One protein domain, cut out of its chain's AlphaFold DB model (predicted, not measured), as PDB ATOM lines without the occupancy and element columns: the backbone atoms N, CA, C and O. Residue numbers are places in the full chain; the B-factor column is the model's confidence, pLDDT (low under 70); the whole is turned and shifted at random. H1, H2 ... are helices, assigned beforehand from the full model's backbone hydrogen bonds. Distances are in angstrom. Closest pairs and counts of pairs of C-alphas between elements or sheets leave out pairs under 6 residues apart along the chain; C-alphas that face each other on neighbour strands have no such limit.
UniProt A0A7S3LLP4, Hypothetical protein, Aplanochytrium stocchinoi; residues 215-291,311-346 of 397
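AT A GLANCE: This is residues 215 to 291 and 311 to 346 of the 397 residues of the protein "Hypothetical protein" of Aplanochytrium stocchinoi (UniProt A0A7S3LLP4). A long helix, H3, is the spine; the short helices H1 and H2 pack on it near its first residues, and a second long helix, H5, meets its later part to make a V. The first residues of H5, 312 to 321, stick out with residue 311, and the small H4 touches no helix. The printed part has 113 residues with five named helices, H1 to H5, and no named strand, an all helix domain. It is flat, 53 by 37 by 19 A, and only just loose, close to extended, with a radius of gyration of the C-alphas of 19.5 A.

IN THESE COORDINATES: H3, residues 246 to 279, is 48.3 A long, from C-alpha 246 at (72.428, 8.058, -32.715) to C-alpha 279 at (32.278, 17.295, -7.545). H5, residues 312 to 338, is 39.0 A long and ends at C-alpha 338, (27.809, 25.952, -20.354). H1 is residues 217 to 225, H2 residues 230 to 237 and H4 residues 287 to 291.

HOW THE PARTS SIT: H3 is the hub. With residues 266 to 277 alone it touches residues 325 to 336 of H5, the same way at a steep tilt of 41 degrees; the closest C-alphas, of Tyr 270 and Ile 329, are 5.6 A apart. With residues 250 to 257 alone it touches H1, opposite ways at a shallow tilt of 21 degrees; the closest C-alphas, of Ala 223 and Lys 250, are 6.6 A apart. With residues 246 to 253 alone it touches H2, the same way at a steep tilt of 53 degrees; the closest C-alphas, of Leu 231 and Arg 249, are 6.3 A apart. The helix packing is only just mostly crossed, with 1 of these 3 pairs at a shallow tilt. H4 is apart from H3 and H5. In H1, H2, H3 and H5 every O i to N i+4 pair is within hydrogen-bond range; in H4 0 of 1 is, and 0 of 2 O i to N i+3 pairs.

THE WHOLE: The C-alphas farthest apart, of Gln 244 and Glu 345, are 55.3 A apart. Residues 292 to 310 are not printed, and C-alphas 291 and 311 are 33.2 A apart across this cut. Of the links that are printed whole, none is long. Mean pLDDT of the printed part is 78.6; residues 215 to 221, 223, 286 to 291 and 311 to 322 are under 70.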
ATOM      1  N   LEU A 215      57.204  16.062 -21.456       58.19
ATOM      2  CA  LEU A 215      58.384  15.360 -20.953       58.19
ATOM      3  C   LEU A 215      58.872  15.965 -19.635       58.19
ATOM      4  O   LEU A 215      59.151  17.164 -19.565       58.19
ATOM      5  N   SER A 216      59.061  15.116 -18.629       62.69
ATOM      6  CA  SER A 216      59.726  15.493 -17.385       62.69
ATOM      7  C   SER A 216      61.244  15.645 -17.573       62.69
ATOM      8  O   SER A 216      61.826  15.292 -18.607       62.69
ATOM      9  N   ALA A 217      61.911  16.168 -16.539       60.84
ATOM     10  CA  ALA A 217      63.367  16.251 -16.497       60.84
ATOM     11  C   ALA A 217      63.991  14.857 -16.578       60.84
ATOM     12  O   ALA A 217      64.929  14.644 -17.343       60.84
ATOM     13  N   ALA A 218      63.411  13.913 -15.832       64.19
ATOM     14  CA  ALA A 218      63.818  12.521 -15.809       64.19
ATOM     15  C   ALA A 218      63.697  11.887 -17.203       64.19
ATOM     16  O   ALA A 218      64.692  11.364 -17.686       64.19
ATOM     17  N   ASP A 219      62.564  12.041 -17.901       66.75
ATOM     18  CA  ASP A 219      62.377  11.473 -19.252       66.75
ATOM     19  C   ASP A 219      63.432  11.987 -20.251       66.75
ATOM     20  O   ASP A 219      63.929  11.249 -21.107       66.75
ATOM     21  N   LEU A 220      63.783  13.276 -20.155       66.19
ATOM     22  CA  LEU A 220      64.771  13.914 -21.027       66.19
ATOM     23  C   LEU A 220      66.216  13.559 -20.674       66.19
ATOM     24  O   LEU A 220      67.049  13.523 -21.585       66.19
ATOM     25  N   ILE A 221      66.523  13.330 -19.397       65.12
ATOM     26  CA  ILE A 221      67.837  12.882 -18.919       65.12
ATOM     27  C   ILE A 221      68.018  11.399 -19.257       65.12
ATOM     28  O   ILE A 221      68.960  11.057 -19.968       65.12
ATOM     29  N   GLU A 222      67.054  10.545 -18.906       70.38
ATOM     30  CA  GLU A 222      67.044   9.117 -19.231       70.38
ATOM     31  C   GLU A 222      67.248   8.907 -20.739       70.38
ATOM     32  O   GLU A 222      68.224   8.280 -21.155       70.38
ATOM     33  N   ALA A 223      66.430   9.538 -21.593       68.50
ATOM     34  CA  ALA A 223      66.571   9.440 -23.051       68.50
ATOM     35  C   ALA A 223      67.899  10.013 -23.603       68.50
ATOM     36  O   ALA A 223      68.286   9.711 -24.743       68.50
ATOM     37  N   GLN A 224      68.604  10.851 -22.835       73.50
ATOM     38  CA  GLN A 224      69.948  11.317 -23.172       73.50
ATOM     39  C   GLN A 224      71.043  10.338 -22.736       73.50
ATOM     40  O   GLN A 224      72.004  10.163 -23.496       73.50
ATOM     41  N   ASP A 225      70.884   9.672 -21.605       81.25
ATOM     42  CA  ASP A 225      71.896   8.776 -21.049       81.25
ATOM     43  C   ASP A 225      71.866   7.382 -21.692       81.25
ATOM     44  O   ASP A 225      72.914   6.738 -21.790       81.25
ATOM     45  N   LEU A 226      70.726   6.968 -22.274       82.00
ATOM     46  CA  LEU A 226      70.617   5.704 -23.013       82.00
ATOM     47  C   LEU A 226      71.742   5.509 -24.049       82.00
ATOM     48  O   LEU A 226      72.003   6.326 -24.955       82.00
ATOM     49  N   ASN A 227      72.374   4.341 -23.971       85.56
ATOM     50  CA  ASN A 227      73.412   3.913 -24.886       85.56
ATOM     51  C   ASN A 227      72.838   3.557 -26.273       85.56
ATOM     52  O   ASN A 227      71.638   3.566 -26.552       85.56
ATOM     53  N   ASN A 228      73.730   3.270 -27.221       86.31
ATOM     54  CA  ASN A 228      73.344   3.112 -28.623       86.31
ATOM     55  C   ASN A 228      72.547   1.825 -28.925       86.31
ATOM     56  O   ASN A 228      71.955   1.724 -30.004       86.31
ATOM     57  N   ASN A 229      72.563   0.848 -28.015       87.38
ATOM     58  CA  ASN A 229      71.814  -0.402 -28.111       87.38
ATOM     59  C   ASN A 229      70.475  -0.290 -27.374       87.38
ATOM     60  O   ASN A 229      69.453  -0.658 -27.951       87.38
ATOM     61  N   GLU A 230      70.450   0.336 -26.198       88.25
ATOM     62  CA  GLU A 230      69.224   0.713 -25.480       88.25
ATOM     63  C   GLU A 230      68.313   1.594 -26.339       88.25
ATOM     64  O   GLU A 230      67.145   1.266 -26.526       88.25
ATOM     65  N   LEU A 231      68.850   2.628 -26.999       86.00
ATOM     66  CA  LEU A 231      68.085   3.452 -27.947       86.00
ATOM     67  C   LEU A 231      67.478   2.637 -29.106       86.00
ATOM     68  O   LEU A 231      66.416   2.986 -29.618       86.00
ATOM     69  N   LYS A 232      68.128   1.552 -29.556       87.25
ATOM     70  CA  LYS A 232      67.544   0.650 -30.570       87.25
ATOM     71  C   LYS A 232      66.456  -0.237 -29.961       87.25
ATOM     72  O   LYS A 232      65.458  -0.482 -30.635       87.25
ATOM     73  N   ALA A 233      66.648  -0.722 -28.734       87.88
ATOM     74  CA  ALA A 233      65.681  -1.548 -28.018       87.88
ATOM     75  C   ALA A 233      64.406  -0.751 -27.688       87.88
ATOM     76  O   ALA A 233      63.319  -1.168 -28.075       87.88
ATOM     77  N   ALA A 234      64.539   0.443 -27.106       84.94
ATOM     78  CA  ALA A 234      63.433   1.336 -26.754       84.94
ATOM     79  C   ALA A 234      62.560   1.739 -27.959       84.94
ATOM     80  O   ALA A 234      61.339   1.852 -27.828       84.94
ATOM     81  N   LEU A 235      63.166   1.916 -29.144       88.19
ATOM     82  CA  LEU A 235      62.442   2.159 -30.399       88.19
ATOM     83  C   LEU A 235      61.782   0.884 -30.955       88.19
ATOM     84  O   LEU A 235      60.639   0.945 -31.406       88.19
ATOM     85  N   LYS A 236      62.455  -0.276 -30.876       88.38
ATOM     86  CA  LYS A 236      61.878  -1.576 -31.265       88.38
ATOM     87  C   LYS A 236      60.662  -1.953 -30.413       88.38
ATOM     88  O   LYS A 236      59.666  -2.387 -30.979       88.38
ATOM     89  N   ILE A 237      60.719  -1.751 -29.092       86.88
ATOM     90  CA  ILE A 237      59.603  -1.996 -28.158       86.88
ATOM     91  C   ILE A 237      58.379  -1.153 -28.549       86.88
ATOM     92  O   ILE A 237      57.255  -1.647 -28.548       86.88
ATOM     93  N   ARG A 238      58.601   0.095 -28.986       82.94
ATOM     94  CA  ARG A 238      57.559   0.994 -29.515       82.94
ATOM     95  C   ARG A 238      57.151   0.705 -30.972       82.94
ATOM     96  O   ARG A 238      56.371   1.452 -31.552       82.94
ATOM     97  N   GLY A 239      57.651  -0.376 -31.578       84.38
ATOM     98  CA  GLY A 239      57.287  -0.811 -32.931       84.38
ATOM     99  C   GLY A 239      57.887   0.023 -34.070       84.38
ATOM    100  O   GLY A 239      57.416  -0.071 -35.204       84.38
ATOM    101  N   VAL A 240      58.917   0.836 -33.805       86.69
ATOM    102  CA  VAL A 240      59.530   1.736 -34.797       86.69
ATOM    103  C   VAL A 240      60.912   1.233 -35.216       86.69
ATOM    104  O   VAL A 240      61.752   0.877 -34.390       86.69
ATOM    105  N   LYS A 241      61.182   1.220 -36.530       89.25
ATOM    106  CA  LYS A 241      62.493   0.835 -37.077       89.25
ATOM    107  C   LYS A 241      63.541   1.896 -36.697       89.25
ATOM    108  O   LYS A 241      63.423   3.033 -37.156       89.25
ATOM    109  N   PRO A 242      64.580   1.567 -35.904       87.12
ATOM    110  CA  PRO A 242      65.521   2.573 -35.425       87.12
ATOM    111  C   PRO A 242      66.388   3.121 -36.576       87.12
ATOM    112  O   PRO A 242      66.992   2.326 -37.305       87.12
ATOM    113  N   PRO A 243      66.523   4.455 -36.735       88.31
ATOM    114  CA  PRO A 243      67.383   5.058 -37.757       88.31
ATOM    115  C   PRO A 243      68.862   4.733 -37.508       88.31
ATOM    116  O   PRO A 243      69.237   4.277 -36.426       88.31
ATOM    117  N   GLN A 244      69.740   4.961 -38.489       86.31
ATOM    118  CA  GLN A 244      71.167   4.625 -38.351       86.31
ATOM    119  C   GLN A 244      71.935   5.563 -37.398       86.31
ATOM    120  O   GLN A 244      72.777   5.088 -36.632       86.31
ATOM    121  N   LYS A 245      71.634   6.871 -37.393       90.12
ATOM    122  CA  LYS A 245      72.373   7.888 -36.616       90.12
ATOM    123  C   LYS A 245      71.872   7.976 -35.161       90.12
ATOM    124  O   LYS A 245      70.670   8.124 -34.945       90.12
ATOM    125  N   LYS A 246      72.776   7.976 -34.162       85.69
ATOM    126  CA  LYS A 246      72.428   8.058 -32.715       85.69
ATOM    127  C   LYS A 246      71.523   9.260 -32.402       85.69
ATOM    128  O   LYS A 246      70.490   9.096 -31.763       85.69
ATOM    129  N   ASN A 247      71.843  10.441 -32.936       84.44
ATOM    130  CA  ASN A 247      71.067  11.665 -32.688       84.44
ATOM    131  C   ASN A 247      69.647  11.609 -33.283       84.44
ATOM    132  O   ASN A 247      68.725  12.182 -32.713       84.44
ATOM    133  N   GLN A 248      69.447  10.883 -34.391       85.31
ATOM    134  CA  GLN A 248      68.106  10.639 -34.935       85.31
ATOM    135  C   GLN A 248      67.319   9.656 -34.061       85.31
ATOM    136  O   GLN A 248      66.123   9.857 -33.883       85.31
ATOM    137  N   ARG A 249      67.972   8.641 -33.466       84.19
ATOM    138  CA  ARG A 249      67.326   7.742 -32.489       84.19
ATOM    139  C   ARG A 249      66.842   8.514 -31.263       84.19
ATOM    140  O   ARG A 249      65.690   8.353 -30.891       84.19
ATOM    141  N   LYS A 250      67.689   9.388 -30.698       82.38
ATOM    142  CA  LYS A 250      67.331  10.254 -29.559       82.38
ATOM    143  C   LYS A 250      66.112  11.130 -29.861       82.38
ATOM    144  O   LYS A 250      65.113  11.012 -29.169       82.38
ATOM    145  N   ARG A 251      66.150  11.921 -30.945       82.56
ATOM    146  CA  ARG A 251      65.015  12.779 -31.350       82.56
ATOM    147  C   ARG A 251      63.729  11.987 -31.605       82.56
ATOM    148  O   ARG A 251      62.647  12.445 -31.264       82.56
ATOM    149  N   MET A 252      63.842  10.803 -32.207       84.12
ATOM    150  CA  MET A 252      62.695   9.932 -32.472       84.12
ATOM    151  C   MET A 252      62.112   9.336 -31.187       84.12
ATOM    152  O   MET A 252      60.897   9.261 -31.062       84.12
ATOM    153  N   LEU A 253      62.958   8.945 -30.228       83.56
ATOM    154  CA  LEU A 253      62.509   8.458 -28.924       83.56
ATOM    155  C   LEU A 253      61.845   9.575 -28.110       83.56
ATOM    156  O   LEU A 253      60.763   9.352 -27.587       83.56
ATOM    157  N   GLN A 254      62.444  10.771 -28.075       81.69
ATOM    158  CA  GLN A 254      61.861  11.961 -27.441       81.69
ATOM    159  C   GLN A 254      60.464  12.256 -27.996       81.69
ATOM    160  O   GLN A 254      59.517  12.336 -27.223       81.69
ATOM    161  N   LYS A 255      60.304  12.291 -29.328       82.00
ATOM    162  CA  LYS A 255      58.992  12.504 -29.951       82.00
ATOM    163  C   LYS A 255      57.972  11.413 -29.591       82.00
ATOM    164  O   LYS A 255      56.812  11.715 -29.345       82.00
ATOM    165  N   LEU A 256      58.379  10.142 -29.555       82.00
ATOM    166  CA  LEU A 256      57.471   9.054 -29.167       82.00
ATOM    167  C   LEU A 256      57.058   9.145 -27.692       82.00
ATOM    168  O   LEU A 256      55.911   8.856 -27.373       82.00
ATOM    169  N   LEU A 257      57.968   9.568 -26.808       80.69
ATOM    170  CA  LEU A 257      57.663   9.834 -25.403       80.69
ATOM    171  C   LEU A 257      56.694  11.021 -25.258       80.69
ATOM    172  O   LEU A 257      55.716  10.895 -24.531       80.69
ATOM    173  N   GLU A 258      56.892  12.119 -26.000       78.38
ATOM    174  CA  GLU A 258      55.934  13.240 -26.077       78.38
ATOM    175  C   GLU A 258      54.548  12.753 -26.519       78.38
ATOM    176  O   GLU A 258      53.563  12.999 -25.827       78.38
ATOM    177  N   GLU A 259      54.468  11.991 -27.617       80.50
ATOM    178  CA  GLU A 259      53.210  11.424 -28.113       80.50
ATOM    179  C   GLU A 259      52.563  10.451 -27.108       80.50
ATOM    180  O   GLU A 259      51.341  10.310 -27.087       80.50
ATOM    181  N   ASP A 260      53.330   9.678 -26.336       81.31
ATOM    182  CA  ASP A 260      52.799   8.738 -25.335       81.31
ATOM    183  C   ASP A 260      52.299   9.471 -24.077       81.31
ATOM    184  O   ASP A 260      51.226   9.148 -23.559       81.31
ATOM    185  N   LEU A 261      53.004  10.518 -23.642       78.62
ATOM    186  CA  LEU A 261      52.586  11.397 -22.549       78.62
ATOM    187  C   LEU A 261      51.370  12.247 -22.934       78.62
ATOM    188  O   LEU A 261      50.489  12.450 -22.105       78.62
ATOM    189  N   GLU A 262      51.243  12.658 -24.197       79.62
ATOM    190  CA  GLU A 262      50.051  13.347 -24.703       79.62
ATOM    191  C   GLU A 262      48.815  12.439 -24.682       79.62
ATOM    192  O   GLU A 262      47.730  12.859 -24.274       79.62
ATOM    193  N   LYS A 263      48.976  11.156 -25.038       80.75
ATOM    194  CA  LYS A 263      47.913  10.149 -24.888       80.75
ATOM    195  C   LYS A 263      47.535   9.944 -23.418       80.75
ATOM    196  O   LYS A 263      46.346   9.792 -23.137       80.75
ATOM    197  N   LYS A 264      48.509   9.934 -22.493       82.69
ATOM    198  CA  LYS A 264      48.249   9.858 -21.043       82.69
ATOM    199  C   LYS A 264      47.482  11.105 -20.582       82.69
ATOM    200  O   LYS A 264      46.419  10.953 -19.994       82.69
ATOM    201  N   LEU A 265      47.926  12.306 -20.967       84.44
ATOM    202  CA  LEU A 265      47.269  13.576 -20.633       84.44
ATOM    203  C   LEU A 265      45.827  13.642 -21.131       84.44
ATOM    204  O   LEU A 265      44.953  13.990 -20.349       84.44
ATOM    205  N   ARG A 266      45.553  13.271 -22.387       83.00
ATOM    206  CA  ARG A 266      44.179  13.261 -22.925       83.00
ATOM    207  C   ARG A 266      43.258  12.326 -22.127       83.00
ATOM    208  O   ARG A 266      42.119  12.690 -21.863       83.00
ATOM    209  N   ARG A 267      43.739  11.150 -21.696       84.81
ATOM    210  CA  ARG A 267      42.959  10.222 -20.850       84.81
ATOM    211  C   ARG A 267      42.706  10.793 -19.457       84.81
ATOM    212  O   ARG A 267      41.558  10.870 -19.043       84.81
ATOM    213  N   THR A 268      43.749  11.272 -18.785       86.31
ATOM    214  CA  THR A 268      43.628  11.837 -17.435       86.31
ATOM    215  C   THR A 268      42.819  13.141 -17.419       86.31
ATOM    216  O   THR A 268      42.135  13.429 -16.447       86.31
ATOM    217  N   LEU A 269      42.819  13.907 -18.515       88.38
ATOM    218  CA  LEU A 269      41.940  15.064 -18.710       88.38
ATOM    219  C   LEU A 269      40.464  14.660 -18.849       88.38
ATOM    220  O   LEU A 269      39.596  15.342 -18.315       88.38
ATOM    221  N   TYR A 270      40.171  13.558 -19.547       88.50
ATOM    222  CA  TYR A 270      38.817  13.002 -19.619       88.50
ATOM    223  C   TYR A 270      38.337  12.516 -18.240       88.50
ATOM    224  O   TYR A 270      37.215  12.817 -17.844       88.50
ATOM    225  N   GLU A 271      39.204  11.835 -17.486       88.38
ATOM    226  CA  GLU A 271      38.935  11.407 -16.104       88.38
ATOM    227  C   GLU A 271      38.689  12.611 -15.172       88.38
ATOM    228  O   GLU A 271      37.723  12.612 -14.412       88.38
ATOM    229  N   GLU A 272      39.499  13.670 -15.271       90.12
ATOM    230  CA  GLU A 272      39.340  14.894 -14.470       90.12
ATOM    231  C   GLU A 272      38.082  15.692 -14.848       90.12
ATOM    232  O   GLU A 272      37.425  16.243 -13.968       90.12
ATOM    233  N   LEU A 273      37.685  15.702 -16.127       90.06
ATOM    234  CA  LEU A 273      36.374  16.214 -16.543       90.06
ATOM    235  C   LEU A 273      35.246  15.422 -15.868       90.06
ATOM    236  O   LEU A 273      34.358  16.021 -15.273       90.06
ATOM    237  N   GLN A 274      35.291  14.085 -15.890       88.88
ATOM    238  CA  GLN A 274      34.286  13.260 -15.205       88.88
ATOM    239  C   GLN A 274      34.284  13.445 -13.675       88.88
ATOM    240  O   GLN A 274      33.250  13.246 -13.039       88.88
ATOM    241  N   GLU A 275      35.423  13.794 -13.072       88.94
ATOM    242  CA  GLU A 275      35.523  14.152 -11.653       88.94
ATOM    243  C   GLU A 275      34.900  15.528 -11.364       88.94
ATOM    244  O   GLU A 275      34.116  15.640 -10.429       88.94
ATOM    245  N   GLU A 276      35.138  16.557 -12.186       89.25
ATOM    246  CA  GLU A 276      34.500  17.874 -12.005       89.25
ATOM    247  C   GLU A 276      32.970  17.816 -12.075       89.25
ATOM    248  O   GLU A 276      32.305  18.473 -11.274       89.25
ATOM    249  N   PHE A 277      32.399  17.009 -12.977       89.25
ATOM    250  CA  PHE A 277      30.948  16.782 -13.008       89.25
ATOM    251  C   PHE A 277      30.451  16.182 -11.686       89.25
ATOM    252  O   PHE A 277      29.484  16.684 -11.115       89.25
ATOM    253  N   ARG A 278      31.151  15.170 -11.148       87.44
ATOM    254  CA  ARG A 278      30.815  14.548  -9.857       87.44
ATOM    255  C   ARG A 278      30.950  15.526  -8.689       87.44
ATOM    256  O   ARG A 278      29.997  15.669  -7.929       87.44
ATOM    257  N   ARG A 279      32.063  16.265  -8.584       85.56
ATOM    258  CA  ARG A 279      32.278  17.295  -7.545       85.56
ATOM    259  C   ARG A 279      31.182  18.363  -7.531       85.56
ATOM    260  O   ARG A 279      30.846  18.872  -6.466       85.56
ATOM    261  N   ARG A 280      30.632  18.708  -8.699       84.00
ATOM    262  CA  ARG A 280      29.594  19.741  -8.866       84.00
ATOM    263  C   ARG A 280      28.170  19.187  -8.908       84.00
ATOM    264  O   ARG A 280      27.227  19.955  -9.033       84.00
ATOM    265  N   SER A 281      27.998  17.868  -8.786       85.81
ATOM    266  CA  SER A 281      26.703  17.186  -8.951       85.81
ATOM    267  C   SER A 281      26.008  17.491 -10.292       85.81
ATOM    268  O   SER A 281      24.781  17.484 -10.383       85.81
ATOM    269  N   ILE A 282      26.789  17.743 -11.349       84.75
ATOM    270  CA  ILE A 282      26.285  17.908 -12.716       84.75
ATOM    271  C   ILE A 282      26.091  16.503 -13.310       84.75
ATOM    272  O   ILE A 282      27.046  15.719 -13.301       84.75
ATOM    273  N   PRO A 283      24.910  16.156 -13.857       82.38
ATOM    274  CA  PRO A 283      24.717  14.873 -14.529       82.38
ATOM    275  C   PRO A 283      25.619  14.773 -15.765       82.38
ATOM    276  O   PRO A 283      25.720  15.727 -16.543       82.38
ATOM    277  N   LEU A 284      26.275  13.627 -15.977       81.56
ATOM    278  CA  LEU A 284      27.093  13.442 -17.176       81.56
ATOM    279  C   LEU A 284      26.169  13.320 -18.402       81.56
ATOM    280  O   LEU A 284      25.212  12.541 -18.364       81.56
ATOM    281  N   PRO A 285      26.477  13.982 -19.535       72.12
ATOM    282  CA  PRO A 285      25.633  13.951 -20.737       72.12
ATOM    283  C   PRO A 285      25.455  12.547 -21.352       72.12
ATOM    284  O   PRO A 285      24.613  12.353 -22.223       72.12
ATOM    285  N   PHE A 286      26.214  11.547 -20.887       69.06
ATOM    286  CA  PHE A 286      26.215  10.180 -21.414       69.06
ATOM    287  C   PHE A 286      25.637   9.110 -20.473       69.06
ATOM    288  O   PHE A 286      25.624   7.940 -20.867       69.06
ATOM    289  N   ASP A 287      25.156   9.440 -19.268       54.44
ATOM    290  CA  ASP A 287      24.739   8.408 -18.294       54.44
ATOM    291  C   ASP A 287      23.562   7.544 -18.792       54.44
ATOM    292  O   ASP A 287      23.444   6.367 -18.444       54.44
ATOM    293  N   HIS A 288      22.757   8.055 -19.729       47.09
ATOM    294  CA  HIS A 288      21.699   7.287 -20.392       47.09
ATOM    295  C   HIS A 288      22.205   6.196 -21.364       47.09
ATOM    296  O   HIS A 288      21.458   5.271 -21.687       47.09
ATOM    297  N   LEU A 289      23.465   6.246 -21.821       44.41
ATOM    298  CA  LEU A 289      24.021   5.279 -22.783       44.41
ATOM    299  C   LEU A 289      24.633   4.029 -22.134       44.41
ATOM    300  O   LEU A 289      24.816   3.017 -22.816       44.41
ATOM    301  N   HIS A 290      24.907   4.040 -20.825       41.31
ATOM    302  CA  HIS A 290      25.471   2.869 -20.143       41.31
ATOM    303  C   HIS A 290      24.458   1.741 -19.877       41.31
ATOM    304  O   HIS A 290      24.872   0.592 -19.709       41.31
ATOM    305  N   SER A 291      23.152   2.016 -19.990       37.81
ATOM    306  CA  SER A 291      22.078   1.007 -19.924       37.81
ATOM    307  C   SER A 291      22.230  -0.125 -20.964       37.81
ATOM    308  O   SER A 291      21.892  -1.277 -20.699       37.81
ATOM    309  N   SER A 311      49.440  -3.717 -38.199       46.34
ATOM    310  CA  SER A 311      48.529  -3.697 -39.360       46.34
ATOM    311  C   SER A 311      47.977  -2.290 -39.680       46.34
ATOM    312  O   SER A 311      47.651  -1.537 -38.753       46.34
ATOM    313  N   PRO A 312      47.770  -1.922 -40.966       56.50
ATOM    314  CA  PRO A 312      47.056  -0.700 -41.353       56.50
ATOM    315  C   PRO A 312      45.655  -0.571 -40.728       56.50
ATOM    316  O   PRO A 312      45.249   0.535 -40.372       56.50
ATOM    317  N   LEU A 313      44.942  -1.689 -40.518       52.69
ATOM    318  CA  LEU A 313      43.667  -1.692 -39.785       52.69
ATOM    319  C   LEU A 313      43.850  -1.310 -38.308       52.69
ATOM    320  O   LEU A 313      43.027  -0.579 -37.761       52.69
ATOM    321  N   GLY A 314      44.936  -1.759 -37.670       56.00
ATOM    322  CA  GLY A 314      45.266  -1.403 -36.287       56.00
ATOM    323  C   GLY A 314      45.548   0.091 -36.124       56.00
ATOM    324  O   GLY A 314      45.100   0.701 -35.155       56.00
ATOM    325  N   LYS A 315      46.211   0.712 -37.110       58.62
ATOM    326  CA  LYS A 315      46.414   2.170 -37.148       58.62
ATOM    327  C   LYS A 315      45.090   2.929 -37.286       58.62
ATOM    328  O   LYS A 315      44.851   3.840 -36.499       58.62
ATOM    329  N   ARG A 316      44.204   2.507 -38.201       62.91
ATOM    330  CA  ARG A 316      42.863   3.105 -38.365       62.91
ATOM    331  C   ARG A 316      42.008   2.980 -37.099       62.91
ATOM    332  O   ARG A 316      41.476   3.987 -36.647       62.91
ATOM    333  N   LYS A 317      41.941   1.794 -36.475       63.75
ATOM    334  CA  LYS A 317      41.204   1.594 -35.209       63.75
ATOM    335  C   LYS A 317      41.741   2.480 -34.074       63.75
ATOM    336  O   LYS A 317      40.952   3.067 -33.343       63.75
ATOM    337  N   ARG A 318      43.069   2.632 -33.947       62.22
ATOM    338  CA  ARG A 318      43.683   3.524 -32.941       62.22
ATOM    339  C   ARG A 318      43.365   5.001 -33.185       62.22
ATOM    340  O   ARG A 318      43.049   5.697 -32.228       62.22
ATOM    341  N   GLN A 319      43.402   5.457 -34.438       66.88
ATOM    342  CA  GLN A 319      43.022   6.829 -34.801       66.88
ATOM    343  C   GLN A 319      41.541   7.100 -34.502       66.88
ATOM    344  O   GLN A 319      41.233   8.089 -33.847       66.88
ATOM    345  N   GLN A 320      40.640   6.187 -34.883       67.94
ATOM    346  CA  GLN A 320      39.212   6.283 -34.554       67.94
ATOM    347  C   GLN A 320      38.969   6.333 -33.040       67.94
ATOM    348  O   GLN A 320      38.194   7.159 -32.570       67.94
ATOM    349  N   GLN A 321      39.660   5.497 -32.258       69.50
ATOM    350  CA  GLN A 321      39.514   5.496 -30.802       69.50
ATOM    351  C   GLN A 321      40.024   6.797 -30.160       69.50
ATOM    352  O   GLN A 321      39.378   7.306 -29.250       69.50
ATOM    353  N   GLN A 322      41.137   7.361 -30.645       69.12
ATOM    354  CA  GLN A 322      41.625   8.671 -30.192       69.12
ATOM    355  C   GLN A 322      40.660   9.804 -30.553       69.12
ATOM    356  O   GLN A 322      40.437  10.689 -29.732       69.12
ATOM    357  N   GLN A 323      40.074   9.770 -31.753       74.56
ATOM    358  CA  GLN A 323      39.106  10.772 -32.190       74.56
ATOM    359  C   GLN A 323      37.844  10.733 -31.317       74.56
ATOM    360  O   GLN A 323      37.499  11.751 -30.731       74.56
ATOM    361  N   LEU A 324      37.291   9.541 -31.060       72.31
ATOM    362  CA  LEU A 324      36.185   9.345 -30.114       72.31
ATOM    363  C   LEU A 324      36.497   9.845 -28.691       72.31
ATOM    364  O   LEU A 324      35.600  10.321 -28.002       72.31
ATOM    365  N   THR A 325      37.745   9.738 -28.217       74.88
ATOM    366  CA  THR A 325      38.140  10.333 -26.927       74.88
ATOM    367  C   THR A 325      38.138  11.862 -26.992       74.88
ATOM    368  O   THR A 325      37.652  12.496 -26.060       74.88
ATOM    369  N   ASN A 326      38.631  12.462 -28.079       79.19
ATOM    370  CA  ASN A 326      38.639  13.917 -28.248       79.19
ATOM    371  C   ASN A 326      37.221  14.493 -28.343       79.19
ATOM    372  O   ASN A 326      36.932  15.490 -27.689       79.19
ATOM    373  N   ASP A 327      36.339  13.844 -29.106       82.38
ATOM    374  CA  ASP A 327      34.948  14.271 -29.279       82.38
ATOM    375  C   ASP A 327      34.204  14.245 -27.930       82.38
ATOM    376  O   ASP A 327      33.524  15.203 -27.568       82.38
ATOM    377  N   LYS A 328      34.442  13.212 -27.108       84.12
ATOM    378  CA  LYS A 328      33.914  13.128 -25.737       84.12
ATOM    379  C   LYS A 328      34.499  14.161 -24.773       84.12
ATOM    380  O   LYS A 328      33.762  14.694 -23.952       84.12
ATOM    381  N   ILE A 329      35.807  14.437 -24.839       86.12
ATOM    382  CA  ILE A 329      36.443  15.505 -24.040       86.12
ATOM    383  C   ILE A 329      35.798  16.850 -24.375       86.12
ATOM    384  O   ILE A 329      35.458  17.606 -23.472       86.12
ATOM    385  N   ARG A 330      35.600  17.123 -25.667       87.31
ATOM    386  CA  ARG A 330      34.966  18.337 -26.179       87.31
ATOM    387  C   ARG A 330      33.523  18.475 -25.698       87.31
ATOM    388  O   ARG A 330      33.179  19.527 -25.177       87.31
ATOM    389  N   GLU A 331      32.713  17.423 -25.799       87.69
ATOM    390  CA  GLU A 331      31.314  17.440 -25.348       87.69
ATOM    391  C   GLU A 331      31.180  17.609 -23.823       87.69
ATOM    392  O   GLU A 331      30.377  18.425 -23.365       87.69
ATOM    393  N   LEU A 332      32.013  16.918 -23.027       88.50
ATOM    394  CA  LEU A 332      32.079  17.136 -21.575       88.50
ATOM    395  C   LEU A 332      32.530  18.560 -21.239       88.50
ATOM    396  O   LEU A 332      31.950  19.190 -20.360       88.50
ATOM    397  N   PHE A 333      33.544  19.079 -21.933       91.19
ATOM    398  CA  PHE A 333      34.053  20.427 -21.704       91.19
ATOM    399  C   PHE A 333      33.014  21.499 -22.044       91.19
ATOM    400  O   PHE A 333      32.765  22.380 -21.224       91.19
ATOM    401  N   ASP A 334      32.383  21.423 -23.219       89.31
ATOM    402  CA  ASP A 334      31.357  22.381 -23.639       89.31
ATOM    403  C   ASP A 334      30.145  22.339 -22.690       89.31
ATOM    404  O   ASP A 334      29.600  23.389 -22.346       89.31
ATOM    405  N   SER A 335      29.781  21.155 -22.190       89.38
ATOM    406  CA  SER A 335      28.720  20.977 -21.187       89.38
ATOM    407  C   SER A 335      29.099  21.564 -19.815       89.38
ATOM    408  O   SER A 335      28.312  22.310 -19.229       89.38
ATOM    409  N   LEU A 336      30.319  21.306 -19.321       89.25
ATOM    410  CA  LEU A 336      30.830  21.887 -18.072       89.25
ATOM    411  C   LEU A 336      30.909  23.412 -18.159       89.25
ATOM    412  O   LEU A 336      30.466  24.100 -17.241       89.25
ATOM    413  N   TYR A 337      31.433  23.948 -19.263       89.12
ATOM    414  CA  TYR A 337      31.530  25.389 -19.481       89.12
ATOM    415  C   TYR A 337      30.140  26.041 -19.488       89.12
ATOM    416  O   TYR A 337      29.914  27.010 -18.760       89.12
ATOM    417  N   SER A 338      29.190  25.456 -20.231       88.50
ATOM    418  CA  SER A 338      27.809  25.952 -20.354       88.50
ATOM    419  C   SER A 338      27.018  25.900 -19.043       88.50
ATOM    420  O   SER A 338      26.129  26.726 -18.842       88.50
ATOM    421  N   SER A 339      27.359  24.991 -18.119       87.38
ATOM    422  CA  SER A 339      26.754  24.951 -16.777       87.38
ATOM    423  C   SER A 339      27.014  26.218 -15.952       87.38
ATOM    424  O   SER A 339      26.282  26.483 -15.005       87.38
ATOM    425  N   ASN A 340      28.070  26.981 -16.275       85.94
ATOM    426  CA  ASN A 340      28.634  28.095 -15.497       85.94
ATOM    427  C   ASN A 340      29.055  27.783 -14.045       85.94
ATOM    428  O   ASN A 340      29.825  28.558 -13.479       85.94
ATOM    429  N   GLN A 341      28.671  26.639 -13.472       85.62
ATOM    430  CA  GLN A 341      29.017  26.238 -12.104       85.62
ATOM    431  C   GLN A 341      30.532  26.179 -11.873       85.62
ATOM    432  O   GLN A 341      31.000  26.415 -10.767       85.62
ATOM    433  N   TRP A 342      31.337  25.947 -12.918       84.44
ATOM    434  CA  TRP A 342      32.805  25.999 -12.845       84.44
ATOM    435  C   TRP A 342      33.367  27.349 -12.343       84.44
ATOM    436  O   TRP A 342      34.501  27.413 -11.853       84.44
ATOM    437  N   LYS A 343      32.585  28.435 -12.443       83.62
ATOM    438  CA  LYS A 343      32.957  29.767 -11.948       83.62
ATOM    439  C   LYS A 343      32.838  29.890 -10.428       83.62
ATOM    440  O   LYS A 343      33.593  30.679  -9.856       83.62
ATOM    441  N   GLU A 344      31.953  29.108  -9.807       82.12
ATOM    442  CA  GLU A 344      31.662  29.121  -8.369       82.12
ATOM    443  C   GLU A 344      32.910  28.809  -7.531       82.12
ATOM    444  O   GLU A 344      33.829  28.100  -7.967       82.12
ATOM    445  N   GLU A 345      32.962  29.365  -6.320       78.06
ATOM    446  CA  GLU A 345      34.016  29.030  -5.369       78.06
ATOM    447  C   GLU A 345      33.811  27.603  -4.852       78.06
ATOM    448  O   GLU A 345      32.689  27.176  -4.586       78.06
ATOM    449  N   TYR A 346      34.904  26.851  -4.730       74.62
ATOM    450  CA  TYR A 346      34.847  25.496  -4.203       74.62
ATOM    451  C   TYR A 346      34.286  25.530  -2.775       74.62
ATOM    452  O   TYR A 346      34.799  26.303  -1.962       74.62
TER     453      TYR A 346